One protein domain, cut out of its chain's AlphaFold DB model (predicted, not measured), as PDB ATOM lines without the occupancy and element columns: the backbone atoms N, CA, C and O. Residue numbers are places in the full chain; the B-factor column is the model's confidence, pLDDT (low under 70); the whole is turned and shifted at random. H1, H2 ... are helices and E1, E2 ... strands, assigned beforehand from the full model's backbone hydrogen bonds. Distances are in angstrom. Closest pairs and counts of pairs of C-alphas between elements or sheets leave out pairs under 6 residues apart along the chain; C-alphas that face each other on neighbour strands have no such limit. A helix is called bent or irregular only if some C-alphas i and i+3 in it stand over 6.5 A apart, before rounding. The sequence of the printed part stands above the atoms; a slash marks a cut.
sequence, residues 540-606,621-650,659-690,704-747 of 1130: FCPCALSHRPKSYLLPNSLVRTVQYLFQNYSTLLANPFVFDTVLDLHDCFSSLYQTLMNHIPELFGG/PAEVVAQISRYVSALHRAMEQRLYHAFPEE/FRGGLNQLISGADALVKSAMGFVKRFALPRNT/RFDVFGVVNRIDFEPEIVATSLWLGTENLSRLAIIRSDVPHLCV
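This is residues 540 to 606, 621 to 650, 659 to 690 and 704 to 747 of the 1130 residues of an uncharacterized protein of Roseimicrobium gellanilyticum (UniProt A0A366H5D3). A small three-stranded sheet is sandwiched between helices: H4 and H5 cross one face, and H6 runs over the other. H2 packs on H5 away from the sheet, with short H1 beside it and short H3 at its last residues. The printed part has 173 residues, with six named helices, H1 to H6, then three named strands, E1 to E3; the sheet order is E1 E3 E2, mixed, and the class is mostly helix. It is compact, with a radius of gyration of the C-alphas of 16.4 A, and rounded, spanning 48 by 40 by 33 A.

H1, residues 542 to 547, and H2, residues 556 to 573, form a helical hairpin; they touch, closest at the C-alphas of Pro 542 and Gln 563, 5.8 A, at a shallow tilt of 29 degrees, opposite ways. H3, residues 579 to 583, touches residues 569 to 573 of H2 alone, closest at the C-alphas of Leu 573 and Phe 579, 4.9 A. H5, residues 622 to 646, touches H2, the hub, closest at the C-alphas of Leu 565 and His 636, 6.1 A. With H4, residues 586 to 604, H2 and H5 form an up-and-down bundle, each helix running against the one before. H4 and H5 are close but not clearly touching, with C-alphas 588 and 635 7.5 A apart. E1, residues 708 to 715, is the parallel neighbour of E3, residues 734 to 741, with N 713 and O 738 2.8 A apart. E2, residues 721 to 724, and E3 form an antiparallel hairpin, with N 723 and O 737 2.8 A apart. Three layers, helices on both faces of the sheet, are H4 and H5 on one face, at heights of 8.6 A and 8.4 A, and H6, residues 660 to 684, on the opposite face at 8.8 A. On the local plane H5 runs across E1 at 75 degrees, and H6 along it, only just, at 28 degrees. Each O i to N i+4 pair is within hydrogen-bond range in H2, H3, H5 and H6; H1 has 1 of 2 and H4 12 of 15.

H1 begins at C-alpha 542 (45.563, -0.332, -41.160). H2 is 25.5 A long, H4 26.1 A, H5 35.9 A and H6 34.8 A. H4 is irregular, only just, with C-alphas 597 and 600 6.8 A apart. E1 measures 22.4 A and E3 23.3 A, ending at C-alpha 741 (20.034, 5.571, -19.870).

The C-alphas of Glu 649 and Thr 690 are farthest apart, 49.1 A. Cuts leave gaps of 17.1 A from C-alpha 606 to 621, 18.0 A from 650 to 659 and 12.0 A from 690 to 704. Of the links printed whole, none is long. The mean pLDDT of the printed part is 70.8; 72 residues are under 70, among them 540 to 553 and 659 to 669.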
ATOM      1  N   PHE A 540      50.999  -1.332 -35.776       42.22
ATOM      2  CA  PHE A 540      49.706  -1.397 -36.463       42.22
ATOM      3  C   PHE A 540      49.779  -0.809 -37.863       42.22
ATOM      4  O   PHE A 540      50.140   0.354 -38.042       42.22
ATOM      5  N   CYS A 541      49.368  -1.605 -38.844       51.50
ATOM      6  CA  CYS A 541      49.221  -1.184 -40.226       51.50
ATOM      7  C   CYS A 541      47.744  -1.334 -40.624       51.50
ATOM      8  O   CYS A 541      47.308  -2.457 -40.895       51.50
ATOM      9  N   PRO A 542      46.952  -0.244 -40.701       48.62
ATOM     10  CA  PRO A 542      45.563  -0.332 -41.160       48.62
ATOM     11  C   PRO A 542      45.475  -0.858 -42.605       48.62
ATOM     12  O   PRO A 542      44.465  -1.441 -42.999       48.62
ATOM     13  N   CYS A 543      46.564  -0.744 -43.374       50.78
ATOM     14  CA  CYS A 543      46.698  -1.292 -44.721       50.78
ATOM     15  C   CYS A 543      46.750  -2.836 -44.733       50.78
ATOM     16  O   CYS A 543      46.359  -3.460 -45.715       50.78
ATOM     17  N   ALA A 544      47.169  -3.493 -43.643       53.56
ATOM     18  CA  ALA A 544      47.118  -4.956 -43.553       53.56
ATOM     19  C   ALA A 544      45.669  -5.468 -43.676       53.56
ATOM     20  O   ALA A 544      45.409  -6.409 -44.427       53.56
ATOM     21  N   LEU A 545      44.713  -4.756 -43.058       53.53
ATOM     22  CA  LEU A 545      43.278  -5.046 -43.151       53.53
ATOM     23  C   LEU A 545      42.734  -4.904 -44.590       53.53
ATOM     24  O   LEU A 545      41.825  -5.638 -44.974       53.53
ATOM     25  N   SER A 546      43.277  -3.985 -45.406       51.91
ATOM     26  CA  SER A 546      42.808  -3.732 -46.786       51.91
ATOM     27  C   SER A 546      43.465  -4.633 -47.829       51.91
ATOM     28  O   SER A 546      42.873  -4.875 -48.881       51.91
ATOM     29  N   HIS A 547      44.665  -5.152 -47.563       51.88
ATOM     30  CA  HIS A 547      45.404  -5.978 -48.520       51.88
ATOM     31  C   HIS A 547      44.993  -7.456 -48.518       51.88
ATOM     32  O   HIS A 547      45.322  -8.174 -49.466       51.88
ATOM     33  N   ARG A 548      44.238  -7.918 -47.511       54.03
ATOM     34  CA  ARG A 548      43.657  -9.272 -47.485       54.03
ATOM     35  C   ARG A 548      42.244  -9.312 -46.869       54.03
ATOM     36  O   ARG A 548      42.009 -10.073 -45.940       54.03
ATOM     37  N   PRO A 549      41.241  -8.587 -47.395       49.78
ATOM     38  CA  PRO A 549      39.893  -8.556 -46.811       49.78
ATOM     39  C   PRO A 549      39.264  -9.956 -46.694       49.78
ATOM     40  O   PRO A 549      38.538 -10.240 -45.747       49.78
ATOM     41  N   LYS A 550      39.617 -10.871 -47.609       48.78
ATOM     42  CA  LYS A 550      39.180 -12.272 -47.572       48.78
ATOM     43  C   LYS A 550      39.831 -13.103 -46.458       48.78
ATOM     44  O   LYS A 550      39.240 -14.103 -46.082       48.78
ATOM     45  N   SER A 551      41.000 -12.730 -45.924       51.09
ATOM     46  CA  SER A 551      41.668 -13.504 -44.862       51.09
ATOM     47  C   SER A 551      41.155 -13.194 -43.459       51.09
ATOM     48  O   SER A 551      41.392 -13.988 -42.559       51.09
ATOM     49  N   TYR A 552      40.471 -12.062 -43.263       52.97
ATOM     50  CA  TYR A 552      39.976 -11.644 -41.946       52.97
ATOM     51  C   TYR A 552      38.586 -12.184 -41.614       52.97
ATOM     52  O   TYR A 552      38.122 -11.985 -40.499       52.97
ATOM     53  N   LEU A 553      37.917 -12.866 -42.556       62.91
ATOM     54  CA  LEU A 553      36.628 -13.540 -42.337       62.91
ATOM     55  C   LEU A 553      35.488 -12.612 -41.850       62.91
ATOM     56  O   LEU A 553      34.439 -13.094 -41.428       62.91
ATOM     57  N   LEU A 554      35.672 -11.289 -41.943       70.44
ATOM     58  CA  LEU A 554      34.702 -10.254 -41.579       70.44
ATOM     59  C   LEU A 554      34.049  -9.632 -42.827       70.44
ATOM     60  O   LEU A 554      34.669  -9.588 -43.893       70.44
ATOM     61  N   PRO A 555      32.825  -9.077 -42.719       77.88
ATOM     62  CA  PRO A 555      32.213  -8.318 -43.806       77.88
ATOM     63  C   PRO A 555      33.056  -7.099 -44.210       77.88
ATOM     64  O   PRO A 555      33.527  -6.349 -43.355       77.88
ATOM     65  N   ASN A 556      33.173  -6.840 -45.517       74.31
ATOM     66  CA  ASN A 556      33.928  -5.697 -46.056       74.31
ATOM     67  C   ASN A 556      33.491  -4.342 -45.474       74.31
ATOM     68  O   ASN A 556      34.317  -3.444 -45.332       74.31
ATOM     69  N   SER A 557      32.204  -4.182 -45.154       76.56
ATOM     70  CA  SER A 557      31.682  -2.972 -44.511       76.56
ATOM     71  C   SER A 557      32.315  -2.756 -43.137       76.56
ATOM     72  O   SER A 557      32.848  -1.682 -42.883       76.56
ATOM     73  N   LEU A 558      32.345  -3.794 -42.297       76.81
ATOM     74  CA  LEU A 558      32.959  -3.752 -40.972       76.81
ATOM     75  C   LEU A 558      34.469  -3.503 -41.054       76.81
ATOM     76  O   LEU A 558      34.990  -2.690 -40.295       76.81
ATOM     77  N   VAL A 559      35.158  -4.139 -42.007       77.44
ATOM     78  CA  VAL A 559      36.595  -3.909 -42.250       77.44
ATOM     79  C   VAL A 559      36.870  -2.437 -42.563       77.44
ATOM     80  O   VAL A 559      37.773  -1.846 -41.974       77.44
ATOM     81  N   ARG A 560      36.064  -1.817 -43.436       76.94
ATOM     82  CA  ARG A 560      36.183  -0.384 -43.748       76.94
ATOM     83  C   ARG A 560      35.913   0.490 -42.529       76.94
ATOM     84  O   ARG A 560      36.674   1.415 -42.280       76.94
ATOM     85  N   THR A 561      34.880   0.191 -41.741       78.25
ATOM     86  CA  THR A 561      34.587   0.957 -40.519       78.25
ATOM     87  C   THR A 561      35.741   0.885 -39.521       78.25
ATOM     88  O   THR A 561      36.134   1.911 -38.979       78.25
ATOM     89  N   VAL A 562      36.333  -0.296 -39.319       77.62
ATOM     90  CA  VAL A 562      37.522  -0.460 -38.469       77.62
ATOM     91  C   VAL A 562      38.697   0.353 -39.019       77.62
ATOM     92  O   VAL A 562      39.358   1.057 -38.262       77.62
ATOM     93  N   GLN A 563      38.940   0.321 -40.332       76.38
ATOM     94  CA  GLN A 563      39.999   1.120 -40.958       76.38
ATOM     95  C   GLN A 563      39.813   2.616 -40.724       76.38
ATOM     96  O   GLN A 563      40.748   3.263 -40.262       76.38
ATOM     97  N   TYR A 564      38.616   3.148 -40.983       77.50
ATOM     98  CA  TYR A 564      38.310   4.555 -40.730       77.50
ATOM     99  C   TYR A 564      38.491   4.908 -39.257       77.50
ATOM    100  O   TYR A 564      39.123   5.908 -38.931       77.50
ATOM    101  N   LEU A 565      38.005   4.048 -38.364       79.50
ATOM    102  CA  LEU A 565      38.113   4.234 -36.925       79.50
ATOM    103  C   LEU A 565      39.581   4.342 -36.476       79.50
ATOM    104  O   LEU A 565      39.934   5.278 -35.765       79.50
ATOM    105  N   PHE A 566      40.455   3.445 -36.934       78.75
ATOM    106  CA  PHE A 566      41.880   3.495 -36.595       78.75
ATOM    107  C   PHE A 566      42.665   4.590 -37.335       78.75
ATOM    108  O   PHE A 566      43.623   5.130 -36.782       78.75
ATOM    109  N   GLN A 567      42.281   4.942 -38.563       74.62
ATOM    110  CA  GLN A 567      42.868   6.069 -39.294       74.62
ATOM    111  C   GLN A 567      42.578   7.390 -38.577       74.62
ATOM    112  O   GLN A 567      43.485   8.203 -38.378       74.62
ATOM    113  N   ASN A 568      41.328   7.576 -38.150       74.25
ATOM    114  CA  ASN A 568      40.916   8.708 -37.335       74.25
ATOM    115  C   ASN A 568      41.695   8.689 -36.022       74.25
ATOM    116  O   ASN A 568      42.420   9.632 -35.744       74.25
ATOM    117  N   TYR A 569      41.676   7.582 -35.278       78.50
ATOM    118  CA  TYR A 569      42.455   7.429 -34.047       78.50
ATOM    119  C   TYR A 569      43.930   7.832 -34.196       78.50
ATOM    120  O   TYR A 569      44.432   8.619 -33.400       78.50
ATOM    121  N   SER A 570      44.612   7.357 -35.242       68.12
ATOM    122  CA  SER A 570      46.014   7.694 -35.515       68.12
ATOM    123  C   SER A 570      46.207   9.181 -35.823       68.12
ATOM    124  O   SER A 570      47.130   9.812 -35.307       68.12
ATOM    125  N   THR A 571      45.308   9.755 -36.625       65.00
ATOM    126  CA  THR A 571      45.322  11.179 -36.976       65.00
ATOM    127  C   THR A 571      45.135  12.050 -35.731       65.00
ATOM    128  O   THR A 571      45.782  13.086 -35.591       65.00
ATOM    129  N   LEU A 572      44.298  11.607 -34.796       68.56
ATOM    130  CA  LEU A 572      43.988  12.329 -33.568       68.56
ATOM    131  C   LEU A 572      45.065  12.152 -32.499       68.56
ATOM    132  O   LEU A 572      45.404  13.114 -31.821       68.56
ATOM    133  N   LEU A 573      45.663  10.963 -32.384       65.44
ATOM    134  CA  LEU A 573      46.860  10.755 -31.566       65.44
ATOM    135  C   LEU A 573      48.008  11.675 -32.000       65.44
ATOM    136  O   LEU A 573      48.757  12.167 -31.161       65.44
ATOM    137  N   ALA A 574      48.139  11.920 -33.305       60.12
ATOM    138  CA  ALA A 574      49.138  12.831 -33.855       60.12
ATOM    139  C   ALA A 574      48.817  14.317 -33.607       60.12
ATOM    140  O   ALA A 574      49.674  15.167 -33.853       60.12
ATOM    141  N   ASN A 575      47.608  14.642 -33.139       59.28
ATOM    142  CA  ASN A 575      47.182  16.007 -32.882       59.28
ATOM    143  C   ASN A 575      47.320  16.338 -31.376       59.28
ATOM    144  O   ASN A 575      46.532  15.852 -30.559       59.28
ATOM    145  N   PRO A 576      48.281  17.206 -30.991       55.91
ATOM    146  CA  PRO A 576      48.573  17.526 -29.590       55.91
ATOM    147  C   PRO A 576      47.444  18.287 -28.890       55.91
ATOM    148  O   PRO A 576      47.466  18.429 -27.671       55.91
ATOM    149  N   PHE A 577      46.451  18.770 -29.634       54.66
ATOM    150  CA  PHE A 577      45.281  19.374 -29.029       54.66
ATOM    151  C   PHE A 577      44.306  18.294 -28.560       54.66
ATOM    152  O   PHE A 577      43.838  18.396 -27.443       54.66
ATOM    153  N   VAL A 578      44.037  17.239 -29.333       64.12
ATOM    154  CA  VAL A 578      42.996  16.228 -29.020       64.12
ATOM    155  C   VAL A 578      43.502  14.929 -28.415       64.12
ATOM    156  O   VAL A 578      42.688  14.062 -28.097       64.12
ATOM    157  N   PHE A 579      44.808  14.743 -28.255       68.69
ATOM    158  CA  PHE A 579      45.328  13.446 -27.819       68.69
ATOM    159  C   PHE A 579      44.763  12.983 -26.460       68.69
ATOM    160  O   PHE A 579      44.578  11.786 -26.264       68.69
ATOM    161  N   ASP A 580      44.417  13.894 -25.546       66.75
ATOM    162  CA  ASP A 580      43.766  13.597 -24.261       66.75
ATOM    163  C   ASP A 580      42.423  12.883 -24.423       66.75
ATOM    164  O   ASP A 580      42.127  11.913 -23.715       66.75
ATOM    165  N   THR A 581      41.637  13.335 -25.400       69.38
ATOM    166  CA  THR A 581      40.338  12.757 -25.738       69.38
ATOM    167  C   THR A 581      40.476  11.361 -26.345       69.38
ATOM    168  O   THR A 581      39.576  10.529 -26.244       69.38
ATOM    169  N   VAL A 582      41.638  11.076 -26.930       72.31
ATOM    170  CA  VAL A 582      41.956   9.819 -27.610       72.31
ATOM    171  C   VAL A 582      42.602   8.809 -26.658       72.31
ATOM    172  O   VAL A 582      42.327   7.610 -26.749       72.31
ATOM    173  N   LEU A 583      43.401   9.273 -25.691       73.12
ATOM    174  CA  LEU A 583      43.989   8.447 -24.623       73.12
ATOM    175  C   LEU A 583      42.922   7.726 -23.793       73.12
ATOM    176  O   LEU A 583      43.131   6.602 -23.324       73.12
ATOM    177  N   ASP A 584      41.764   8.361 -23.656       72.00
ATOM    178  CA  ASP A 584      40.586   7.795 -23.011       72.00
ATOM    179  C   ASP A 584      40.070   6.534 -23.696       72.00
ATOM    180  O   ASP A 584      39.599   5.613 -23.030       72.00
ATOM    181  N   LEU A 585      40.195   6.478 -25.018       80.06
ATOM    182  CA  LEU A 585      39.756   5.353 -25.827       80.06
ATOM    183  C   LEU A 585      40.883   4.360 -26.119       80.06
ATOM    184  O   LEU A 585      40.605   3.290 -26.655       80.06
ATOM    185  N   HIS A 586      42.133   4.665 -25.751       83.00
ATOM    186  CA  HIS A 586      43.303   3.836 -26.067       83.00
ATOM    187  C   HIS A 586      43.102   2.361 -25.710       83.00
ATOM    188  O   HIS A 586      43.366   1.495 -26.535       83.00
ATOM    189  N   ASP A 587      42.578   2.065 -24.518       79.69
ATOM    190  CA  ASP A 587      42.300   0.685 -24.106       79.69
ATOM    191  C   ASP A 587      41.333  -0.019 -25.057       79.69
ATOM    192  O   ASP A 587      41.537  -1.174 -25.412       79.69
ATOM    193  N   CYS A 588      40.294   0.691 -25.495       85.56
ATOM    194  CA  CYS A 588      39.291   0.166 -26.409       85.56
ATOM    195  C   CYS A 588      39.902  -0.147 -27.771       85.56
ATOM    196  O   CYS A 588      39.641  -1.215 -28.320       85.56
ATOM    197  N   PHE A 589      40.733   0.759 -28.290       84.00
ATOM    198  CA  PHE A 589      41.446   0.579 -29.551       84.00
ATOM    199  C   PHE A 589      42.482  -0.543 -29.474       84.00
ATOM    200  O   PHE A 589      42.512  -1.405 -30.349       84.00
ATOM    201  N   SER A 590      43.293  -0.569 -28.417       80.88
ATOM    202  CA  SER A 590      44.331  -1.580 -28.214       80.88
ATOM    203  C   SER A 590      43.723  -2.971 -28.038       80.88
ATOM    204  O   SER A 590      44.090  -3.902 -28.753       80.88
ATOM    205  N   SER A 591      42.706  -3.112 -27.180       82.00
ATOM    206  CA  SER A 591      42.009  -4.388 -26.981       82.00
ATOM    207  C   SER A 591      41.308  -4.864 -28.254       82.00
ATOM    208  O   SER A 591      41.396  -6.046 -28.594       82.00
ATOM    209  N   LEU A 592      40.655  -3.962 -29.000       84.06
ATOM    210  CA  LEU A 592      40.015  -4.303 -30.274       84.06
ATOM    211  C   LEU A 592      41.052  -4.762 -31.301       84.06
ATOM    212  O   LEU A 592      40.831  -5.746 -32.001       84.06
ATOM    213  N   TYR A 593      42.199  -4.088 -31.365       81.44
ATOM    214  CA  TYR A 593      43.290  -4.481 -32.244       81.44
ATOM    215  C   TYR A 593      43.819  -5.879 -31.915       81.44
ATOM    216  O   TYR A 593      43.862  -6.729 -32.800       81.44
ATOM    217  N   GLN A 594      44.174  -6.128 -30.651       76.19
ATOM    218  CA  GLN A 594      44.682  -7.426 -30.193       76.19
ATOM    219  C   GLN A 594      43.690  -8.550 -30.512       76.19
ATOM    220  O   GLN A 594      44.062  -9.576 -31.084       76.19
ATOM    221  N   THR A 595      42.405  -8.305 -30.239       79.88
ATOM    222  CA  THR A 595      41.306  -9.223 -30.564       79.88
ATOM    223  C   THR A 595      41.292  -9.572 -32.053       79.88
ATOM    224  O   THR A 595      41.314 -10.746 -32.420       79.88
ATOM    225  N   LEU A 596      41.255  -8.555 -32.920       77.00
ATOM    226  CA  LEU A 596      41.071  -8.734 -34.361       77.00
ATOM    227  C   LEU A 596      42.309  -9.298 -35.065       77.00
ATOM    228  O   LEU A 596      42.168 -10.042 -36.034       77.00
ATOM    229  N   MET A 597      43.504  -8.919 -34.614       72.12
ATOM    230  CA  MET A 597      44.743  -9.163 -35.357       72.12
ATOM    231  C   MET A 597      45.543 -10.344 -34.831       72.12
ATOM    232  O   MET A 597      46.228 -10.986 -35.622       72.12
ATOM    233  N   ASN A 598      45.425 -10.657 -33.540       71.75
ATOM    234  CA  ASN A 598      46.192 -11.735 -32.923       71.75
ATOM    235  C   ASN A 598      45.266 -12.886 -32.524       71.75
ATOM    236  O   ASN A 598      45.399 -14.001 -33.020       71.75
ATOM    237  N   HIS A 599      44.255 -12.606 -31.704       77.94
ATOM    238  CA  HIS A 599      43.543 -13.672 -30.999       77.94
ATOM    239  C   HIS A 599      42.469 -14.381 -31.835       77.94
ATOM    240  O   HIS A 599      42.395 -15.608 -31.812       77.94
ATOM    241  N   ILE A 600      41.652 -13.657 -32.610       76.31
ATOM    242  CA  ILE A 600      40.683 -14.291 -33.523       76.31
ATOM    243  C   ILE A 600      41.409 -15.179 -34.555       76.31
ATOM    244  O   ILE A 600      41.032 -16.345 -34.693       76.31
ATOM    245  N   PRO A 601      42.471 -14.715 -35.248       72.88
ATOM    246  CA  PRO A 601      43.233 -15.571 -36.160       72.88
ATOM    247  C   PRO A 601      43.805 -16.839 -35.505       72.88
ATOM    248  O   PRO A 601      43.724 -17.920 -36.094       72.88
ATOM    249  N   GLU A 602      44.330 -16.743 -34.279       70.81
ATOM    250  CA  GLU A 602      44.820 -17.900 -33.514       70.81
ATOM    251  C   GLU A 602      43.718 -18.942 -33.265       70.81
ATOM    252  O   GLU A 602      43.929 -20.129 -33.518       70.81
ATOM    253  N   LEU A 603      42.522 -18.510 -32.849       70.62
ATOM    254  CA  LEU A 603      41.390 -19.401 -32.558       70.62
ATOM    255  C   LEU A 603      40.883 -20.158 -33.789       70.62
ATOM    256  O   LEU A 603      40.460 -21.314 -33.687       70.62
ATOM    257  N   PHE A 604      40.911 -19.518 -34.959       69.12
ATOM    258  CA  PHE A 604      40.354 -20.088 -36.184       69.12
ATOM    259  C   PHE A 604      41.381 -20.798 -37.079       69.12
ATOM    260  O   PHE A 604      40.975 -21.344 -38.106       69.12
ATOM    261  N   GLY A 605      42.655 -20.906 -36.681       61.38
ATOM    262  CA  GLY A 605      43.610 -21.754 -37.408       61.38
ATOM    263  C   GLY A 605      45.096 -21.416 -37.308       61.38
ATOM    264  O   GLY A 605      45.878 -22.121 -37.939       61.38
ATOM    265  N   GLY A 606      45.502 -20.410 -36.526       55.47
ATOM    266  CA  GLY A 606      46.913 -20.033 -36.369       55.47
ATOM    267  C   GLY A 606      47.530 -19.383 -37.621       55.47
ATOM    268  O   GLY A 606      46.908 -19.351 -38.686       55.47
ATOM    269  N   PRO A 621      31.501 -16.804 -36.871       77.12
ATOM    270  CA  PRO A 621      30.071 -16.902 -36.616       77.12
ATOM    271  C   PRO A 621      29.384 -15.536 -36.732       77.12
ATOM    272  O   PRO A 621      29.914 -14.524 -36.265       77.12
ATOM    273  N   ALA A 622      28.185 -15.501 -37.319       77.00
ATOM    274  CA  ALA A 622      27.440 -14.256 -37.533       77.00
ATOM    275  C   ALA A 622      27.217 -13.462 -36.230       77.00
ATOM    276  O   ALA A 622      27.226 -12.232 -36.237       77.00
ATOM    277  N   GLU A 623      27.077 -14.162 -35.103       78.19
ATOM    278  CA  GLU A 623      26.953 -13.560 -33.777       78.19
ATOM    279  C   GLU A 623      28.205 -12.770 -33.365       78.19
ATOM    280  O   GLU A 623      28.091 -11.625 -32.928       78.19
ATOM    281  N   VAL A 624      29.400 -13.330 -33.583       77.62
ATOM    282  CA  VAL A 624      30.687 -12.673 -33.294       77.62
ATOM    283  C   VAL A 624      30.846 -11.425 -34.166       77.62
ATOM    284  O   VAL A 624      31.187 -10.352 -33.669       77.62
ATOM    285  N   VAL A 625      30.502 -11.519 -35.457       80.50
ATOM    286  CA  VAL A 625      30.494 -10.365 -36.373       80.50
ATOM    287  C   VAL A 625      29.549  -9.264 -35.875       80.50
ATOM    288  O   VAL A 625      29.916  -8.087 -35.874       80.50
ATOM    289  N   ALA A 626      28.346  -9.628 -35.421       80.62
ATOM    290  CA  ALA A 626      27.371  -8.680 -34.890       80.62
ATOM    291  C   ALA A 626      27.839  -8.017 -33.582       80.62
ATOM    292  O   ALA A 626      27.552  -6.842 -33.353       80.62
ATOM    293  N   GLN A 627      28.560  -8.738 -32.718       82.31
ATOM    294  CA  GLN A 627      29.153  -8.174 -31.501       82.31
ATOM    295  C   GLN A 627      30.279  -7.179 -31.823       82.31
ATOM    296  O   GLN A 627      30.258  -6.054 -31.321       82.31
ATOM    297  N   ILE A 628      31.200  -7.531 -32.730       83.50
ATOM    298  CA  ILE A 628      32.274  -6.626 -33.174       83.50
ATOM    299  C   ILE A 628      31.682  -5.374 -33.827       83.50
ATOM    300  O   ILE A 628      32.093  -4.260 -33.515       83.50
ATOM    301  N   SER A 629      30.679  -5.528 -34.696       86.00
ATOM    302  CA  SER A 629      30.021  -4.393 -35.351       86.00
ATOM    303  C   SER A 629      29.364  -3.436 -34.352       86.00
ATOM    304  O   SER A 629      29.524  -2.217 -34.484       86.00
ATOM    305  N   ARG A 630      28.691  -3.964 -33.318       84.12
ATOM    306  CA  ARG A 630      28.126  -3.156 -32.225       84.12
ATOM    307  C   ARG A 630      29.209  -2.376 -31.480       84.12
ATOM    308  O   ARG A 630      29.040  -1.177 -31.264       84.12
ATOM    309  N   TYR A 631      30.325  -3.024 -31.148       87.44
ATOM    310  CA  TYR A 631      31.436  -2.387 -30.439       87.44
ATOM    311  C   TYR A 631      32.124  -1.300 -31.265       87.44
ATOM    312  O   TYR A 631      32.304  -0.184 -30.789       87.44
ATOM    313  N   VAL A 632      32.456  -1.596 -32.524       87.38
ATOM    314  CA  VAL A 632      33.088  -0.648 -33.454       87.38
ATOM    315  C   VAL A 632      32.205   0.582 -33.655       87.38
ATOM    316  O   VAL A 632      32.705   1.703 -33.635       87.38
ATOM    317  N   SER A 633      30.891   0.391 -33.786       86.12
ATOM    318  CA  SER A 633      29.939   1.500 -33.924       86.12
ATOM    319  C   SER A 633      29.871   2.358 -32.660       86.12
ATOM    320  O   SER A 633      29.858   3.584 -32.753       86.12
ATOM    321  N   ALA A 634      29.851   1.733 -31.477       85.31
ATOM    322  CA  ALA A 634      29.877   2.452 -30.205       85.31
ATOM    323  C   ALA A 634      31.184   3.242 -30.040       85.31
ATOM    324  O   ALA A 634      31.145   4.423 -29.708       85.31
ATOM    325  N   LEU A 635      32.329   2.624 -30.344       86.62
ATOM    326  CA  LEU A 635      33.645   3.256 -30.255       86.62
ATOM    327  C   LEU A 635      33.791   4.423 -31.243       86.62
ATOM    328  O   LEU A 635      34.326   5.467 -30.877       86.62
ATOM    329  N   HIS A 636      33.271   4.279 -32.463       85.31
ATOM    330  CA  HIS A 636      33.238   5.354 -33.453       85.31
ATOM    331  C   HIS A 636      32.435   6.557 -32.961       85.31
ATOM    332  O   HIS A 636      32.971   7.658 -32.922       85.31
ATOM    333  N   ARG A 637      31.199   6.337 -32.493       82.44
ATOM    334  CA  ARG A 637      30.354   7.409 -31.939       82.44
ATOM    335  C   ARG A 637      30.999   8.076 -30.729       82.44
ATOM    336  O   ARG A 637      30.958   9.292 -30.601       82.44
ATOM    337  N   ALA A 638      31.623   7.285 -29.862       82.19
ATOM    338  CA  ALA A 638      32.325   7.782 -28.689       82.19
ATOM    339  C   ALA A 638      33.541   8.651 -29.071       82.19
ATOM    340  O   ALA A 638      33.850   9.622 -28.378       82.19
ATOM    341  N   MET A 639      34.239   8.313 -30.158       83.06
ATOM    342  CA  MET A 639      35.320   9.127 -30.713       83.06
ATOM    343  C   MET A 639      34.767  10.404 -31.356       83.06
ATOM    344  O   MET A 639      35.216  11.484 -30.993       83.06
ATOM    345  N   GLU A 640      33.765  10.306 -32.233       78.94
ATOM    346  CA  GLU A 640      33.104  11.460 -32.864       78.94
ATOM    347  C   GLU A 640      32.602  12.462 -31.823       78.94
ATOM    348  O   GLU A 640      32.944  13.636 -31.884       78.94
ATOM    349  N   GLN A 641      31.881  11.993 -30.803       75.50
ATOM    350  CA  GLN A 641      31.380  12.829 -29.712       75.50
ATOM    351  C   GLN A 641      32.507  13.603 -29.012       75.50
ATOM    352  O   GLN A 641      32.369  14.792 -28.732       75.50
ATOM    353  N   ARG A 642      33.641  12.945 -28.751       75.69
ATOM    354  CA  ARG A 642      34.807  13.586 -28.131       75.69
ATOM    355  C   ARG A 642      35.491  14.588 -29.058       75.69
ATOM    356  O   ARG A 642      35.989  15.600 -28.575       75.69
ATOM    357  N   LEU A 643      35.499  14.336 -30.364       72.88
ATOM    358  CA  LEU A 643      36.049  15.260 -31.357       72.88
ATOM    359  C   LEU A 643      35.195  16.494 -31.539       72.88
ATOM    360  O   LEU A 643      35.731  17.595 -31.476       72.88
ATOM    361  N   TYR A 644      33.886  16.315 -31.682       70.06
ATOM    362  CA  TYR A 644      32.938  17.421 -31.716       70.06
ATOM    363  C   TYR A 644      33.060  18.278 -30.466       70.06
ATOM    364  O   TYR A 644      33.062  19.501 -30.540       70.06
ATOM    365  N   HIS A 645      33.251  17.634 -29.317       65.62
ATOM    366  CA  HIS A 645      33.499  18.351 -28.084       65.62
ATOM    367  C   HIS A 645      34.829  19.130 -28.100       65.62
ATOM    368  O   HIS A 645      34.925  20.241 -27.587       65.62
ATOM    369  N   ALA A 646      35.880  18.546 -28.667       65.31
ATOM    370  CA  ALA A 646      37.197  19.162 -28.689       65.31
ATOM    371  C   ALA A 646      37.349  20.280 -29.737       65.31
ATOM    372  O   ALA A 646      38.200  21.154 -29.549       65.31
ATOM    373  N   PHE A 647      36.534  20.245 -30.797       65.31
ATOM    374  CA  PHE A 647      36.469  21.215 -31.893       65.31
ATOM    375  C   PHE A 647      35.005  21.538 -32.242       65.31
ATOM    376  O   PHE A 647      34.492  21.079 -33.266       65.31
ATOM    377  N   PRO A 648      34.310  22.334 -31.411       55.88
ATOM    378  CA  PRO A 648      32.902  22.650 -31.651       55.88
ATOM    379  C   PRO A 648      32.674  23.345 -33.006       55.88
ATOM    380  O   PRO A 648      31.661  23.120 -33.657       55.88
ATOM    381  N   GLU A 649      33.646  24.119 -33.491       52.41
ATOM    382  CA  GLU A 649      33.518  24.966 -34.687       52.41
ATOM    383  C   GLU A 649      33.412  24.201 -36.024       52.41
ATOM    384  O   GLU A 649      32.907  24.754 -36.999       52.41
ATOM    385  N   GLU A 650      33.847  22.936 -36.106       48.47
ATOM    386  CA  GLU A 650      34.032  22.253 -37.401       48.47
ATOM    387  C   GLU A 650      32.755  21.630 -38.009       48.47
ATOM    388  O   GLU A 650      32.786  21.221 -39.169       48.47
ATOM    389  N   PHE A 659      20.324  17.777 -28.436       46.34
ATOM    390  CA  PHE A 659      20.056  17.583 -26.993       46.34
ATOM    391  C   PHE A 659      21.353  17.440 -26.145       46.34
ATOM    392  O   PHE A 659      21.334  16.914 -25.030       46.34
ATOM    393  N   ARG A 660      22.525  17.826 -26.671       51.44
ATOM    394  CA  ARG A 660      23.809  17.203 -26.338       51.44
ATOM    395  C   ARG A 660      24.777  18.052 -25.530       51.44
ATOM    396  O   ARG A 660      25.675  17.453 -24.971       51.44
ATOM    397  N   GLY A 661      24.627  19.361 -25.339       51.50
ATOM    398  CA  GLY A 661      25.580  20.114 -24.495       51.50
ATOM    399  C   GLY A 661      25.665  19.576 -23.053       51.50
ATOM    400  O   GLY A 661      26.699  19.075 -22.609       51.50
ATOM    401  N   GLY A 662      24.530  19.596 -22.352       53.50
ATOM    402  CA  GLY A 662      24.421  19.165 -20.958       53.50
ATOM    403  C   GLY A 662      24.439  17.649 -20.833       53.50
ATOM    404  O   GLY A 662      25.087  17.112 -19.938       53.50
ATOM    405  N   LEU A 663      23.816  16.948 -21.789       59.78
ATOM    406  CA  LEU A 663      23.913  15.499 -21.847       59.78
ATOM    407  C   LEU A 663      25.378  15.087 -22.004       59.78
ATOM    408  O   LEU A 663      25.843  14.352 -21.155       59.78
ATOM    409  N   ASN A 664      26.152  15.613 -22.962       60.94
ATOM    410  CA  ASN A 664      27.573  15.272 -23.148       60.94
ATOM    411  C   ASN A 664      28.422  15.517 -21.892       60.94
ATOM    412  O   ASN A 664      29.342  14.737 -21.627       60.94
ATOM    413  N   GLN A 665      28.125  16.563 -21.115       63.16
ATOM    414  CA  GLN A 665      28.773  16.802 -19.821       63.16
ATOM    415  C   GLN A 665      28.439  15.692 -18.812       63.16
ATOM    416  O   GLN A 665      29.344  15.158 -18.164       63.16
ATOM    417  N   LEU A 666      27.172  15.273 -18.738       64.44
ATOM    418  CA  LEU A 666      26.729  14.126 -17.935       64.44
ATOM    419  C   LEU A 666      27.332  12.799 -18.436       64.44
ATOM    420  O   LEU A 666      27.853  12.028 -17.632       64.44
ATOM    421  N   ILE A 667      27.373  12.572 -19.758       69.94
ATOM    422  CA  ILE A 667      28.034  11.418 -20.395       69.94
ATOM    423  C   ILE A 667      29.504  11.377 -19.985       69.94
ATOM    424  O   ILE A 667      30.008  10.321 -19.616       69.94
ATOM    425  N   SER A 668      30.193  12.519 -20.025       67.19
ATOM    426  CA  SER A 668      31.610  12.617 -19.655       67.19
ATOM    427  C   SER A 668      31.831  12.320 -18.168       67.19
ATOM    428  O   SER A 668      32.799  11.644 -17.816       67.19
ATOM    429  N   GLY A 669      30.914  12.757 -17.295       67.38
ATOM    430  CA  GLY A 669      30.912  12.399 -15.874       67.38
ATOM    431  C   GLY A 669      30.753  10.891 -15.642       67.38
ATOM    432  O   GLY A 669      31.547  10.291 -14.913       67.38
ATOM    433  N   ALA A 670      29.793  10.258 -16.317       71.00
ATOM    434  CA  ALA A 670      29.593   8.807 -16.265       71.00
ATOM    435  C   ALA A 670      30.755   8.013 -16.874       71.00
ATOM    436  O   ALA A 670      31.160   6.969 -16.372       71.00
ATOM    437  N   ASP A 671      31.363   8.527 -17.933       73.25
ATOM    438  CA  ASP A 671      32.546   7.931 -18.537       73.25
ATOM    439  C   ASP A 671      33.752   7.980 -17.575       73.25
ATOM    440  O   ASP A 671      34.510   7.015 -17.476       73.25
ATOM    441  N   ALA A 672      33.906   9.051 -16.784       70.38
ATOM    442  CA  ALA A 672      34.915   9.118 -15.723       70.38
ATOM    443  C   ALA A 672      34.675   8.083 -14.605       70.38
ATOM    444  O   ALA A 672      35.639   7.486 -14.109       70.38
ATOM    445  N   LEU A 673      33.410   7.834 -14.244       71.56
ATOM    446  CA  LEU A 673      33.002   6.769 -13.318       71.56
ATOM    447  C   LEU A 673      33.411   5.392 -13.843       71.56
ATOM    448  O   LEU A 673      34.179   4.685 -13.185       71.56
ATOM    449  N   VAL A 674      32.977   5.057 -15.062       75.12
ATOM    450  CA  VAL A 674      33.301   3.792 -15.736       75.12
ATOM    451  C   VAL A 674      34.810   3.588 -15.798       75.12
ATOM    452  O   VAL A 674      35.317   2.544 -15.397       75.12
ATOM    453  N   LYS A 675      35.573   4.599 -16.221       73.38
ATOM    454  CA  LYS A 675      37.040   4.516 -16.291       73.38
ATOM    455  C   LYS A 675      37.696   4.310 -14.932       73.38
ATOM    456  O   LYS A 675      38.685   3.582 -14.835       73.38
ATOM    457  N   SER A 676      37.181   4.952 -13.888       68.94
ATOM    458  CA  SER A 676      37.696   4.793 -12.526       68.94
ATOM    459  C   SER A 676      37.456   3.371 -12.020       68.94
ATOM    460  O   SER A 676      38.390   2.728 -11.532       68.94
ATOM    461  N   ALA A 677      36.247   2.847 -12.232       71.00
ATOM    462  CA  ALA A 677      35.888   1.470 -11.919       71.00
ATOM    463  C   ALA A 677      36.717   0.466 -12.746       71.00
ATOM    464  O   ALA A 677      37.247  -0.506 -12.213       71.00
ATOM    465  N   MET A 678      36.972   0.745 -14.026       74.88
ATOM    466  CA  MET A 678      37.829  -0.102 -14.858       74.88
ATOM    467  C   MET A 678      39.298  -0.083 -14.438       74.88
ATOM    468  O   MET A 678      39.962  -1.121 -14.466       74.88
ATOM    469  N   GLY A 679      39.816   1.063 -13.994       70.81
ATOM    470  CA  GLY A 679      41.145   1.143 -13.385       70.81
ATOM    471  C   GLY A 679      41.271   0.234 -12.159       70.81
ATOM    472  O   GLY A 679      42.322  -0.373 -11.939       70.81
ATOM    473  N   PHE A 680      40.185   0.078 -11.402       67.75
ATOM    474  CA  PHE A 680      40.100  -0.865 -10.297       67.75
ATOM    475  C   PHE A 680      40.117  -2.328 -10.783       67.75
ATOM    476  O   PHE A 680      40.954  -3.103 -10.316       67.75
ATOM    477  N   VAL A 681      39.311  -2.699 -11.787       69.75
ATOM    478  CA  VAL A 681      39.343  -4.053 -12.393       69.75
ATOM    479  C   VAL A 681      40.748  -4.417 -12.862       69.75
ATOM    480  O   VAL A 681      41.283  -5.470 -12.513       69.75
ATOM    481  N   LYS A 682      41.398  -3.513 -13.599       70.69
ATOM    482  CA  LYS A 682      42.757  -3.726 -14.114       70.69
ATOM    483  C   LYS A 682      43.789  -3.901 -13.010       70.69
ATOM    484  O   LYS A 682      44.774  -4.608 -13.196       70.69
ATOM    485  N   ARG A 683      43.584  -3.237 -11.873       69.38
ATOM    486  CA  ARG A 683      44.502  -3.305 -10.738       69.38
ATOM    487  C   ARG A 683      44.318  -4.574  -9.906       69.38
ATOM    488  O   ARG A 683      45.319  -5.077  -9.402       69.38
ATOM    489  N   PHE A 684      43.089  -5.062  -9.743       62.31
ATOM    490  CA  PHE A 684      42.776  -6.087  -8.736       62.31
ATOM    491  C   PHE A 684      42.236  -7.406  -9.297       62.31
ATOM    492  O   PHE A 684      42.462  -8.461  -8.693       62.31
ATOM    493  N   ALA A 685      41.550  -7.363 -10.440       65.75
ATOM    494  CA  ALA A 685      40.969  -8.540 -11.078       65.75
ATOM    495  C   ALA A 685      41.926  -9.157 -12.101       65.75
ATOM    496  O   ALA A 685      42.143 -10.377 -12.105       65.75
ATOM    497  N   LEU A 686      42.551  -8.316 -12.930       67.06
ATOM    498  CA  LEU A 686      43.537  -8.780 -13.897       67.06
ATOM    499  C   LEU A 686      44.827  -9.183 -13.167       67.06
ATOM    500  O   LEU A 686      45.330  -8.425 -12.334       67.06
ATOM    501  N   PRO A 687      45.377 -10.379 -13.439       55.78
ATOM    502  CA  PRO A 687      46.664 -10.759 -12.891       55.78
ATOM    503  C   PRO A 687      47.717  -9.796 -13.440       55.78
ATOM    504  O   PRO A 687      48.053  -9.834 -14.622       55.78
ATOM    505  N   ARG A 688      48.277  -8.947 -12.576       55.22
ATOM    506  CA  ARG A 688      49.665  -8.529 -12.775       55.22
ATOM    507  C   ARG A 688      50.458  -9.815 -12.703       55.22
ATOM    508  O   ARG A 688      50.329 -10.511 -11.701       55.22
ATOM    509  N   ASN A 689      51.131 -10.171 -13.793       45.41
ATOM    510  CA  ASN A 689      51.938 -11.375 -13.887       45.41
ATOM    511  C   ASN A 689      52.637 -11.627 -12.547       45.41
ATOM    512  O   ASN A 689      53.550 -10.909 -12.172       45.41
ATOM    513  N   THR A 690      52.202 -12.663 -11.835       40.94
ATOM    514  CA  THR A 690      52.934 -13.299 -10.736       40.94
ATOM    515  C   THR A 690      54.133 -14.083 -11.280       40.94
ATOM    516  O   THR A 690      54.553 -15.068 -10.682       40.94
ATOM    517  N   ARG A 704      50.204  -6.859 -19.373       54.81
ATOM    518  CA  ARG A 704      48.892  -6.976 -20.051       54.81
ATOM    519  C   ARG A 704      47.840  -5.913 -19.655       54.81
ATOM    520  O   ARG A 704      46.648  -6.206 -19.609       54.81
ATOM    521  N   PHE A 705      48.231  -4.677 -19.342       49.22
ATOM    522  CA  PHE A 705      47.297  -3.641 -18.866       49.22
ATOM    523  C   PHE A 705      46.320  -3.119 -19.948       49.22
ATOM    524  O   PHE A 705      45.250  -2.600 -19.608       49.22
ATOM    525  N   ASP A 706      46.630  -3.314 -21.234       55.00
ATOM    526  CA  ASP A 706      45.879  -2.758 -22.379       55.00
ATOM    527  C   ASP A 706      44.825  -3.707 -22.971       55.00
ATOM    528  O   ASP A 706      44.306  -3.505 -24.069       55.00
ATOM    529  N   VAL A 707      44.512  -4.763 -22.232       66.62
ATOM    530  CA  VAL A 707      43.825  -5.954 -22.741       66.62
ATOM    531  C   VAL A 707      42.327  -5.959 -22.408       66.62
ATOM    532  O   VAL A 707      41.596  -6.871 -22.778       66.62
ATOM    533  N   PHE A 708      41.857  -4.913 -21.726       80.56
ATOM    534  CA  PHE A 708      40.453  -4.736 -21.385       80.56
ATOM    535  C   PHE A 708      39.973  -3.345 -21.804       80.56
ATOM    536  O   PHE A 708      40.385  -2.344 -21.201       80.56
ATOM    537  N   GLY A 709      39.111  -3.297 -22.823       84.06
ATOM    538  CA  GLY A 709      38.485  -2.090 -23.359       84.06
ATOM    539  C   GLY A 709      36.999  -2.015 -23.013       84.06
ATOM    540  O   GLY A 709      36.281  -3.000 -23.171       84.06
ATOM    541  N   VAL A 710      36.533  -0.851 -22.549       86.56
ATOM    542  CA  VAL A 710      35.115  -0.609 -22.236       86.56
ATOM    543  C   VAL A 710      34.639   0.664 -22.892       86.56
ATOM    544  O   VAL A 710      35.241   1.720 -22.705       86.56
ATOM    545  N   VAL A 711      33.522   0.567 -23.603       86.38
ATOM    546  CA  VAL A 711      32.838   1.725 -24.174       86.38
ATOM    547  C   VAL A 711      31.499   1.896 -23.473       86.38
ATOM    548  O   VAL A 711      30.689   0.969 -23.451       86.38
ATOM    549  N   ASN A 712      31.261   3.083 -22.911       84.81
ATOM    550  CA  ASN A 712      29.934   3.455 -22.436       84.81
ATOM    551  C   ASN A 712      29.051   3.827 -23.636       84.81
ATOM    552  O   ASN A 712      29.460   4.602 -24.507       84.81
ATOM    553  N   ARG A 713      27.847   3.271 -23.685       84.88
ATOM    554  CA  ARG A 713      26.822   3.548 -24.682       84.88
ATOM    555  C   ARG A 713      25.580   4.018 -23.948       84.88
ATOM    556  O   ARG A 713      25.061   3.296 -23.110       84.88
ATOM    557  N   ILE A 714      25.075   5.181 -24.338       78.62
ATOM    558  CA  ILE A 714      23.812   5.675 -23.803       78.62
ATOM    559  C   ILE A 714      22.682   5.375 -24.774       78.62
ATOM    560  O   ILE A 714      22.823   5.565 -25.988       78.62
ATOM    561  N   ASP A 715      21.589   4.860 -24.236       75.31
ATOM    562  CA  ASP A 715      20.363   4.569 -24.959       75.31
ATOM    563  C   ASP A 715      19.126   4.985 -24.144       75.31
ATOM    564  O   ASP A 715      19.220   5.753 -23.189       75.31
ATOM    565  N   PHE A 716      17.945   4.592 -24.621       69.81
ATOM    566  CA  PHE A 716      16.662   4.883 -23.979       69.81
ATOM    567  C   PHE A 716      16.086   3.651 -23.272       69.81
ATOM    568  O   PHE A 716      14.927   3.679 -22.862       69.81
ATOM    569  N   GLU A 717      16.845   2.552 -23.197       64.81
ATOM    570  CA  GLU A 717      16.398   1.366 -22.474       64.81
ATOM    571  C   GLU A 717      16.652   1.601 -20.983       64.81
ATOM    572  O   GLU A 717      17.782   1.906 -20.608       64.81
ATOM    573  N   PRO A 718      15.613   1.520 -20.136       60.78
ATOM    574  CA  PRO A 718      15.766   1.799 -18.721       60.78
ATOM    575  C   PRO A 718      16.544   0.659 -18.074       60.78
ATOM    576  O   PRO A 718      15.943  -0.374 -17.832       60.78
ATOM    577  N   GLU A 719      17.851   0.828 -17.862       66.25
ATOM    578  CA  GLU A 719      18.744  -0.007 -17.036       66.25
ATOM    579  C   GLU A 719      20.211   0.416 -17.267       66.25
ATOM    580  O   GLU A 719      20.550   0.990 -18.308       66.25
ATOM    581  N   ILE A 720      21.103   0.112 -16.315       75.06
ATOM    582  CA  ILE A 720      22.546   0.045 -16.595       75.06
ATOM    583  C   ILE A 720      22.919  -1.420 -16.741       75.06
ATOM    584  O   ILE A 720      22.658  -2.201 -15.837       75.06
ATOM    585  N   VAL A 721      23.538  -1.788 -17.862       82.56
ATOM    586  CA  VAL A 721      23.943  -3.176 -18.113       82.56
ATOM    587  C   VAL A 721      25.357  -3.231 -18.666       82.56
ATOM    588  O   VAL A 721      25.632  -2.711 -19.753       82.56
ATOM    589  N   ALA A 722      26.256  -3.924 -17.973       85.31
ATOM    590  CA  ALA A 722      27.551  -4.312 -18.515       85.31
ATOM    591  C   ALA A 722      27.438  -5.603 -19.330       85.31
ATOM    592  O   ALA A 722      27.173  -6.687 -18.820       85.31
ATOM    593  N   THR A 723      27.724  -5.512 -20.626       84.06
ATOM    594  CA  THR A 723      27.808  -6.675 -21.512       84.06
ATOM    595  C   THR A 723      29.254  -6.924 -21.919       84.06
ATOM    596  O   THR A 723      29.802  -6.207 -22.762       84.06
ATOM    597  N   SER A 724      29.862  -7.974 -21.365       84.00
ATOM    598  CA  SER A 724      31.103  -8.540 -21.904       84.00
ATOM    599  C   SER A 724      30.838  -9.158 -23.277       84.00
ATOM    600  O   SER A 724      29.871  -9.900 -23.461       84.00
ATOM    601  N   LEU A 725      31.691  -8.852 -24.252       83.62
ATOM    602  CA  LEU A 725      31.616  -9.443 -25.584       83.62
ATOM    603  C   LEU A 725      32.302 -10.810 -25.576       83.62
ATOM    604  O   LEU A 725      33.426 -10.934 -25.094       83.62
ATOM    605  N   TRP A 726      31.613 -11.807 -26.125       83.44
ATOM    606  CA  TRP A 726      32.057 -13.194 -26.221       83.44
ATOM    607  C   TRP A 726      32.501 -13.487 -27.654       83.44
ATOM    608  O   TRP A 726      31.714 -13.873 -28.519       83.44
ATOM    609  N   LEU A 727      33.781 -13.246 -27.904       79.31
ATOM    610  CA  LEU A 727      34.477 -13.383 -29.177       79.31
ATOM    611  C   LEU A 727      35.358 -14.646 -29.233       79.31
ATOM    612  O   LEU A 727      35.942 -14.935 -30.275       79.31
ATOM    613  N   GLY A 728      35.464 -15.395 -28.131       75.62
ATOM    614  CA  GLY A 728      36.330 -16.572 -27.985       75.62
ATOM    615  C   GLY A 728      37.760 -16.222 -27.559       75.62
ATOM    616  O   GLY A 728      38.561 -17.111 -27.273       75.62
ATOM    617  N   THR A 729      38.095 -14.930 -27.525       76.75
ATOM    618  CA  THR A 729      39.433 -14.387 -27.232       76.75
ATOM    619  C   THR A 729      39.582 -13.940 -25.787       76.75
ATOM    620  O   THR A 729      40.586 -13.345 -25.423       76.75
ATOM    621  N   GLU A 730      38.580 -14.207 -24.964       76.81
ATOM    622  CA  GLU A 730      38.408 -13.699 -23.608       76.81
ATOM    623  C   GLU A 730      39.650 -13.851 -22.721       76.81
ATOM    624  O   GLU A 730      40.070 -12.927 -22.028       76.81
ATOM    625  N   ASN A 731      40.313 -15.000 -22.797       67.38
ATOM    626  CA  ASN A 731      41.524 -15.280 -22.018       67.38
ATOM    627  C   ASN A 731      42.704 -14.349 -22.355       67.38
ATOM    628  O   ASN A 731      43.699 -14.323 -21.623       67.38
ATOM    629  N   LEU A 732      42.619 -13.649 -23.487       71.56
ATOM    630  CA  LEU A 732      43.705 -12.911 -24.113       71.56
ATOM    631  C   LEU A 732      43.383 -11.445 -24.370       71.56
ATOM    632  O   LEU A 732      44.317 -10.662 -24.329       71.56
ATOM    633  N   SER A 733      42.123 -11.089 -24.636       76.12
ATOM    634  CA  SER A 733      41.622  -9.726 -24.832       76.12
ATOM    635  C   SER A 733      40.123  -9.642 -24.579       76.12
ATOM    636  O   SER A 733      39.354 -10.518 -24.980       76.12
ATOM    637  N   ARG A 734      39.700  -8.551 -23.942       82.62
ATOM    638  CA  ARG A 734      38.325  -8.327 -23.504       82.62
ATOM    639  C   ARG A 734      37.804  -6.999 -24.002       82.62
ATOM    640  O   ARG A 734      38.479  -5.971 -23.933       82.62
ATOM    641  N   LEU A 735      36.559  -7.039 -24.442       85.25
ATOM    642  CA  LEU A 735      35.791  -5.873 -24.826       85.25
ATOM    643  C   LEU A 735      34.463  -5.942 -24.085       85.25
ATOM    644  O   LEU A 735      33.844  -7.003 -24.041       85.25
ATOM    645  N   ALA A 736      34.024  -4.826 -23.519       88.44
ATOM    646  CA  ALA A 736      32.712  -4.724 -22.901       88.44
ATOM    647  C   ALA A 736      32.003  -3.436 -23.320       88.44
ATOM    648  O   ALA A 736      32.632  -2.416 -23.618       88.44
ATOM    649  N   ILE A 737      30.676  -3.489 -23.344       87.56
ATOM    650  CA  ILE A 737      29.818  -2.321 -23.535       87.56
ATOM    651  C   ILE A 737      29.029  -2.139 -22.251       87.56
ATOM    652  O   ILE A 737      28.320  -3.056 -21.849       87.56
ATOM    653  N   ILE A 738      29.140  -0.969 -21.632       86.50
ATOM    654  CA  ILE A 738      28.210  -0.569 -20.574       86.50
ATOM    655  C   ILE A 738      27.106   0.219 -21.252       86.50
ATOM    656  O   ILE A 738      27.383   1.208 -21.926       86.50
ATOM    657  N   ARG A 739      25.877  -0.268 -21.143       85.94
ATOM    658  CA  ARG A 739      24.678   0.435 -21.579       85.94
ATOM    659  C   ARG A 739      24.132   1.207 -20.391       85.94
ATOM    660  O   ARG A 739      24.167   0.677 -19.289       85.94
ATOM    661  N   SER A 740      23.696   2.439 -20.596       80.69
ATOM    662  CA  SER A 740      23.044   3.254 -19.568       80.69
ATOM    663  C   SER A 740      21.982   4.141 -20.207       80.69
ATOM    664  O   SER A 740      22.109   4.508 -21.375       80.69
ATOM    665  N   ASP A 741      20.963   4.524 -19.447       72.19
ATOM    666  CA  ASP A 741      20.034   5.571 -19.870       72.19
ATOM    667  C   ASP A 741      20.450   6.951 -19.337       72.19
ATOM    668  O   ASP A 741      21.392   7.092 -18.552       72.19
ATOM    669  N   VAL A 742      19.740   7.991 -19.777       66.88
ATOM    670  CA  VAL A 742      19.967   9.359 -19.299       66.88
ATOM    671  C   VAL A 742      19.723   9.496 -17.787       66.88
ATOM    672  O   VAL A 742      20.629  10.002 -17.128       66.88
ATOM    673  N   PRO A 743      18.583   9.065 -17.202       64.38
ATOM    674  CA  PRO A 743      18.362   9.097 -15.752       64.38
ATOM    675  C   PRO A 743      19.541   8.611 -14.896       64.38
ATOM    676  O   PRO A 743      19.906   9.288 -13.930       64.38
ATOM    677  N   HIS A 744      20.192   7.507 -15.269       68.06
ATOM    678  CA  HIS A 744      21.321   6.958 -14.512       68.06
ATOM    679  C   HIS A 744      22.560   7.871 -14.493       68.06
ATOM    680  O   HIS A 744      23.373   7.802 -13.571       68.06
ATOM    681  N   LEU A 745      22.710   8.770 -15.471       65.19
ATOM    682  CA  LEU A 745      23.805   9.751 -15.502       65.19
ATOM    683  C   LEU A 745      23.611  10.889 -14.491       65.19
ATOM    684  O   LEU A 745      24.532  11.668 -14.254       65.19
ATOM    685  N   CYS A 746      22.407  11.021 -13.941       58.19
ATOM    686  CA  CYS A 746      21.946  12.246 -13.291       58.19
ATOM    687  C   CYS A 746      21.761  12.062 -11.785       58.19
ATOM    688  O   CYS A 746      21.800  13.024 -11.016       58.19
ATOM    689  N   VAL A 747      21.587  10.814 -11.350       60.03
ATOM    690  CA  VAL A 747      21.341  10.467  -9.957       60.03
ATOM    691  C   VAL A 747      22.595   9.825  -9.374       60.03
ATOM    692  O   VAL A 747      23.056   8.792  -9.839       60.03
TER     693      VAL A 747